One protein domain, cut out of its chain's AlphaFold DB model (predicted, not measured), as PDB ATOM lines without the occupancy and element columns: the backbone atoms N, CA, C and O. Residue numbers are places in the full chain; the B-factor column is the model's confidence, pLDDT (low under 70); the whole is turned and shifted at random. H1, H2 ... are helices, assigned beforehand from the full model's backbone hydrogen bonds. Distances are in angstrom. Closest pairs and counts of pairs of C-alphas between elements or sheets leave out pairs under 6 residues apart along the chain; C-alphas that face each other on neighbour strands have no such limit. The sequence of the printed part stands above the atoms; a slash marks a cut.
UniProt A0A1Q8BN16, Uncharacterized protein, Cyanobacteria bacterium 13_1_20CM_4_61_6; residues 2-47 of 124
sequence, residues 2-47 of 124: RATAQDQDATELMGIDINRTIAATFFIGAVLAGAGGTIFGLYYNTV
ATOM      1  N   ARG A   2      35.899  -6.701  -4.466       82.19
ATOM      2  CA  ARG A   2      35.930  -8.132  -4.078       82.19
ATOM      3  C   ARG A   2      37.093  -8.479  -3.138       82.19
ATOM      4  O   ARG A   2      36.847  -9.116  -2.129       82.19
ATOM      5  N   ALA A   3      38.305  -7.993  -3.421       78.81
ATOM      6  CA  ALA A   3      39.470  -8.181  -2.542       78.81
ATOM      7  C   ALA A   3      39.240  -7.578  -1.142       78.81
ATOM      8  O   ALA A   3      39.301  -8.290  -0.150       78.81
ATOM      9  N   THR A   4      38.792  -6.315  -1.088       83.31
ATOM     10  CA  THR A   4      38.385  -5.626   0.155       83.31
ATOM     11  C   THR A   4      37.254  -6.321   0.924       83.31
ATOM     12  O   THR A   4      37.076  -6.050   2.103       83.31
ATOM     13  N   ALA A   5      36.437  -7.154   0.269       79.62
ATOM     14  CA  ALA A   5      35.355  -7.898   0.923       79.62
ATOM     15  C   ALA A   5      35.811  -9.262   1.466       79.62
ATOM     16  O   ALA A   5      35.111  -9.838   2.291       79.62
ATOM     17  N   GLN A   6      36.945  -9.785   0.990       84.19
ATOM     18  CA  GLN A   6      37.527 -11.028   1.496       84.19
ATOM     19  C   GLN A   6      38.457 -10.769   2.676       84.19
ATOM     20  O   GLN A   6      38.334 -11.442   3.694       84.19
ATOM     21  N   ASP A   7      39.357  -9.793   2.541       86.50
ATOM     22  CA  ASP A   7      40.315  -9.436   3.584       86.50
ATOM     23  C   ASP A   7      40.702  -7.956   3.448       86.50
ATOM     24  O   ASP A   7      41.310  -7.540   2.455       86.50
ATOM     25  N   GLN A   8      40.278  -7.145   4.417       85.62
ATOM     26  CA  GLN A   8      40.563  -5.712   4.439       85.62
ATOM     27  C   GLN A   8      42.038  -5.466   4.753       85.62
ATOM     28  O   GLN A   8      42.703  -4.787   3.975       85.62
ATOM     29  N   ASP A   9      42.566  -6.102   5.795       85.44
ATOM     30  CA  ASP A   9      43.941  -5.913   6.263       85.44
ATOM     31  C   ASP A   9      44.952  -6.285   5.171       85.44
ATOM     32  O   ASP A   9      45.861  -5.514   4.854       85.44
ATOM     33  N   ALA A  10      44.751  -7.430   4.508       86.19
ATOM     34  CA  ALA A  10      45.597  -7.825   3.385       86.19
ATOM     35  C   ALA A  10      45.493  -6.833   2.219       86.19
ATOM     36  O   ALA A  10      46.491  -6.530   1.572       86.19
ATOM     37  N   THR A  11      44.303  -6.294   1.949       86.88
ATOM     38  CA  THR A  11      44.105  -5.328   0.862       86.88
ATOM     39  C   THR A  11      44.793  -3.987   1.146       86.88
ATOM     40  O   THR A  11      45.341  -3.381   0.221       86.88
ATOM     41  N   GLU A  12      44.822  -3.547   2.408       88.25
ATOM     42  CA  GLU A  12      45.544  -2.340   2.829       88.25
ATOM     43  C   GLU A  12      47.058  -2.505   2.652       88.25
ATOM     44  O   GLU A  12      47.723  -1.625   2.099       88.25
ATOM     45  N   LEU A  13      47.593  -3.679   3.010       88.94
ATOM     46  CA  LEU A  13      49.007  -4.024   2.812       88.94
ATOM     47  C   LEU A  13      49.416  -4.056   1.329       88.94
ATOM     48  O   LEU A  13      50.582  -3.825   1.010       88.94
ATOM     49  N   MET A  14      48.468  -4.284   0.416       88.69
ATOM     50  CA  MET A  14      48.688  -4.212  -1.035       88.69
ATOM     51  C   MET A  14      48.606  -2.778  -1.597       88.69
ATOM     52  O   MET A  14      48.648  -2.594  -2.815       88.69
ATOM     53  N   GLY A  15      48.490  -1.757  -0.738       85.88
ATOM     54  CA  GLY A  15      48.483  -0.341  -1.120       85.88
ATOM     55  C   GLY A  15      47.151   0.162  -1.686       85.88
ATOM     56  O   GLY A  15      47.112   1.222  -2.314       85.88
ATOM     57  N   ILE A  16      46.058  -0.587  -1.503       87.56
ATOM     58  CA  ILE A  16      44.722  -0.187  -1.953       87.56
ATOM     59  C   ILE A  16      44.044   0.649  -0.864       87.56
ATOM     60  O   ILE A  16      43.904   0.219   0.276       87.56
ATOM     61  N   ASP A  17      43.535   1.820  -1.245       88.94
ATOM     62  CA  ASP A  17      42.728   2.664  -0.362       88.94
ATOM     63  C   ASP A  17      41.319   2.062  -0.171       88.94
ATOM     64  O   ASP A  17      40.439   2.114  -1.049       88.94
ATOM     65  N   ILE A  18      41.112   1.451   0.997       89.62
ATOM     66  CA  ILE A  18      39.856   0.800   1.383       89.62
ATOM     67  C   ILE A  18      38.742   1.832   1.542       89.62
ATOM     68  O   ILE A  18      37.629   1.602   1.063       89.62
ATOM     69  N   ASN A  19      39.042   2.992   2.131       91.25
ATOM     70  CA  ASN A  19      38.061   4.051   2.359       91.25
ATOM     71  C   ASN A  19      37.493   4.570   1.037       91.25
ATOM     72  O   ASN A  19      36.274   4.687   0.897       91.25
ATOM     73  N   ARG A  20      38.342   4.794   0.025       91.00
ATOM     74  CA  ARG A  20      37.878   5.141  -1.330       91.00
ATOM     75  C   ARG A  20      37.018   4.049  -1.951       91.00
ATOM     76  O   ARG A  20      36.023   4.357  -2.604       91.00
ATOM     77  N   THR A  21      37.381   2.785  -1.752       90.88
ATOM     78  CA  THR A  21      36.616   1.655  -2.292       90.88
ATOM     79  C   THR A  21      35.225   1.569  -1.658       90.88
ATOM     80  O   THR A  21      34.240   1.424  -2.384       90.88
ATOM     81  N   ILE A  22      35.131   1.706  -0.331       90.44
ATOM     82  CA  ILE A  22      33.860   1.724   0.408       90.44
ATOM     83  C   ILE A  22      33.023   2.937  -0.011       90.44
ATOM     84  O   ILE A  22      31.853   2.783  -0.369       90.44
ATOM     85  N   ALA A  23      33.627   4.127  -0.049       94.06
ATOM     86  CA  ALA A  23      32.949   5.350  -0.463       94.06
ATOM     87  C   ALA A  23      32.393   5.235  -1.889       94.06
ATOM     88  O   ALA A  23      31.233   5.572  -2.120       94.06
ATOM     89  N   ALA A  24      33.165   4.685  -2.832       94.06
ATOM     90  CA  ALA A  24      32.706   4.447  -4.198       94.06
ATOM     91  C   ALA A  24      31.529   3.457  -4.253       94.06
ATOM     92  O   ALA A  24      30.559   3.706  -4.970       94.06
ATOM     93  N   THR A  25      31.569   2.363  -3.480       91.38
ATOM     94  CA  THR A  25      30.443   1.411  -3.424       91.38
ATOM     95  C   THR A  25      29.171   2.041  -2.868       91.38
ATOM     96  O   THR A  25      28.099   1.866  -3.451       91.38
ATOM     97  N   PHE A  26      29.287   2.820  -1.790       91.81
ATOM     98  CA  PHE A  26      28.157   3.528  -1.201       91.81
ATOM     99  C   PHE A  26      27.607   4.598  -2.137       91.81
ATOM    100  O   PHE A  26      26.395   4.720  -2.276       91.81
ATOM    101  N   PHE A  27      28.486   5.337  -2.814       96.00
ATOM    102  CA  PHE A  27      28.097   6.369  -3.763       96.00
ATOM    103  C   PHE A  27      27.276   5.791  -4.918       96.00
ATOM    104  O   PHE A  27      26.192   6.289  -5.208       96.00
ATOM    105  N   ILE A  28      27.737   4.693  -5.528       94.50
ATOM    106  CA  ILE A  28      27.001   4.024  -6.611       94.50
ATOM    107  C   ILE A  28      25.632   3.536  -6.113       94.50
ATOM    108  O   ILE A  28      24.622   3.770  -6.774       94.50
ATOM    109  N   GLY A  29      25.579   2.905  -4.934       91.44
ATOM    110  CA  GLY A  29      24.322   2.442  -4.340       91.44
ATOM    111  C   GLY A  29      23.343   3.581  -4.045       91.44
ATOM    112  O   GLY A  29      22.170   3.490  -4.399       91.44
ATOM    113  N   ALA A  30      23.828   4.679  -3.461       93.44
ATOM    114  CA  ALA A  30      23.024   5.853  -3.139       93.44
ATOM    115  C   ALA A  30      22.486   6.553  -4.395       93.44
ATOM    116  O   ALA A  30      21.322   6.945  -4.417       93.44
ATOM    117  N   VAL A  31      23.295   6.665  -5.455       96.31
ATOM    118  CA  VAL A  31      22.860   7.236  -6.740       96.31
ATOM    119  C   VAL A  31      21.759   6.384  -7.372       96.31
ATOM    120  O   VAL A  31      20.749   6.930  -7.813       96.31
ATOM    121  N   LEU A  32      21.906   5.054  -7.379       92.62
ATOM    122  CA  LEU A  32      20.883   4.149  -7.913       92.62
ATOM    123  C   LEU A  32      19.594   4.176  -7.079       92.62
ATOM    124  O   LEU A  32      18.502   4.233  -7.646       92.62
ATOM    125  N   ALA A  33      19.711   4.185  -5.749       90.38
ATOM    126  CA  ALA A  33      18.568   4.302  -4.847       90.38
ATOM    127  C   ALA A  33      17.842   5.647  -5.022       90.38
ATOM    128  O   ALA A  33      16.614   5.678  -5.092       90.38
ATOM    129  N   GLY A  34      18.595   6.743  -5.154       90.94
ATOM    130  CA  GLY A  34      18.059   8.074  -5.423       90.94
ATOM    131  C   GLY A  34      17.319   8.133  -6.756       90.94
ATOM    132  O   GLY A  34      16.162   8.539  -6.788       90.94
ATOM    133  N   ALA A  35      17.938   7.647  -7.837       93.94
ATOM    134  CA  ALA A  35      17.310   7.599  -9.156       93.94
ATOM    135  C   ALA A  35      16.012   6.771  -9.149       93.94
ATOM    136  O   ALA A  35      14.987   7.233  -9.648       93.94
ATOM    137  N   GLY A  36      16.030   5.585  -8.531       89.50
ATOM    138  CA  GLY A  36      14.842   4.740  -8.391       89.50
ATOM    139  C   GLY A  36      13.733   5.405  -7.572       89.50
ATOM    140  O   GLY A  36      12.577   5.418  -7.993       89.50
ATOM    141  N   GLY A  37      14.087   6.024  -6.442       88.25
ATOM    142  CA  GLY A  37      13.145   6.758  -5.596       88.25
ATOM    143  C   GLY A  37      12.529   7.970  -6.298       88.25
ATOM    144  O   GLY A  37      11.325   8.195  -6.182       88.25
ATOM    145  N   THR A  38      13.314   8.723  -7.077       89.25
ATOM    146  CA  THR A  38      12.801   9.851  -7.869       89.25
ATOM    147  C   THR A  38      11.821   9.382  -8.941       89.25
ATOM    148  O   THR A  38      10.756   9.982  -9.073       89.25
ATOM    149  N   ILE A  39      12.132   8.301  -9.667       90.69
ATOM    150  CA  ILE A  39      11.226   7.728 -10.679       90.69
ATOM    151  C   ILE A  39       9.908   7.291 -10.028       90.69
ATOM    152  O   ILE A  39       8.836   7.616 -10.535       90.69
ATOM    153  N   PHE A  40       9.984   6.607  -8.885       85.56
ATOM    154  CA  PHE A  40       8.805   6.181  -8.135       85.56
ATOM    155  C   PHE A  40       7.954   7.379  -7.682       85.56
ATOM    156  O   PHE A  40       6.750   7.415  -7.929       85.56
ATOM    157  N   GLY A  41       8.577   8.398  -7.083       86.56
ATOM    158  CA  GLY A  41       7.877   9.606  -6.638       86.56
ATOM    159  C   GLY A  41       7.200  10.370  -7.781       86.56
ATOM    160  O   GLY A  41       6.064  10.819  -7.625       86.56
ATOM    161  N   LEU A  42       7.855  10.467  -8.944       88.25
ATOM    162  CA  LEU A  42       7.275  11.094 -10.138       88.25
ATOM    163  C   LEU A  42       6.077  10.312 -10.687       88.25
ATOM    164  O   LEU A  42       5.125  10.920 -11.166       88.25
ATOM    165  N   TYR A  43       6.123   8.980 -10.630       86.44
ATOM    166  CA  TYR A  43       5.044   8.134 -11.134       86.44
ATOM    167  C   TYR A  43       3.767   8.280 -10.294       86.44
ATOM    168  O   TYR A  43       2.690   8.516 -10.840       86.44
ATOM    169  N   TYR A  44       3.884   8.217  -8.964       82.56
ATOM    170  CA  TYR A  44       2.725   8.273  -8.063       82.56
ATOM    171  C   TYR A  44       2.252   9.701  -7.730       82.56
ATOM    172  O   TYR A  44       1.186   9.858  -7.134       82.56
ATOM    173  N   ASN A  45       3.019  10.744  -8.089       83.56
ATOM    174  CA  ASN A  45       2.725  12.167  -7.824       83.56
ATOM    175  C   ASN A  45       2.343  12.489  -6.362       83.56
ATOM    176  O   ASN A  45       1.765  13.533  -6.070       83.56
ATOM    177  N   THR A  46       2.668  11.591  -5.433       78.38
ATOM    178  CA  THR A  46       2.266  11.647  -4.030       78.38
ATOM    179  C   THR A  46       3.446  11.191  -3.194       78.38
ATOM    180  O   THR A  46       3.959  10.089  -3.381       78.38
ATOM    181  N   VAL A  47       3.882  12.040  -2.267       78.50
ATOM    182  CA  VAL A  47       4.970  11.726  -1.340       78.50
ATOM    183  C   VAL A  47       4.401  11.737   0.068       78.50
ATOM    184  O   VAL A  47       3.958  12.769   0.565       78.50
TER     185      VAL A  47
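What this domain is: This is residues 2 to 47 of the 124 residues of an uncharacterized protein of Cyanobacteria bacterium 13_1_20CM_4_61_6 (UniProt A0A1Q8BN16). One long helix, H3, makes the length of a rod, and two very short helices, H1 and H2, cluster at its first end as a small head. Residues 23 to 47, of which 23 to 44 belong to H3, stick out free from that head. The printed part has 46 residues with three named helices in the order H1, H2, H3 and no named strand, the class all helix. It is extended, with a radius of gyration of the C-alphas of 16.4 A and spans of 50 by 15 by 12 A.

Where its parts are: Find C-alpha 2 at (35.930, -8.132, -4.078), where H1, residues 2 to 6, begins; it is 6.5 A long. H2, residues 8 to 13, covers 8.8 A. From C-alpha 18 at (39.856, 0.800, 1.383), H3 runs 39.0 A through residues 18 to 44, to C-alpha 44 at (2.725, 8.273, -8.063).

How they stand to each other: Look at Thr 4 first: H1 is close to but not clearly touching H2, the closest C-alphas being those of Thr 4 and Thr 11, 5.8 A apart. H1 is also close to but not clearly touching H3, at the C-alphas of Thr 4 and Ile 18, 6.7 A. H2 and H3 only just touch, with 3 pairs of C-alphas within 8 A, and only at the corner by their link; H3 does so with residue 18 alone. Their closest C-alphas are those of Glu 12 and Ile 18, 6.7 A apart. They run opposite ways at a steep tilt of 46 degrees. In H1, H2 and H3 every O i to N i+4 pair is within hydrogen-bond range.

The domain as a whole: The two C-alphas farthest apart are those of Leu 13 and Asn 45, at 50.2 A. The printed part has no cut, and both links are tight. The mean pLDDT of the printed part is 88.2, and no printed residue is under 70.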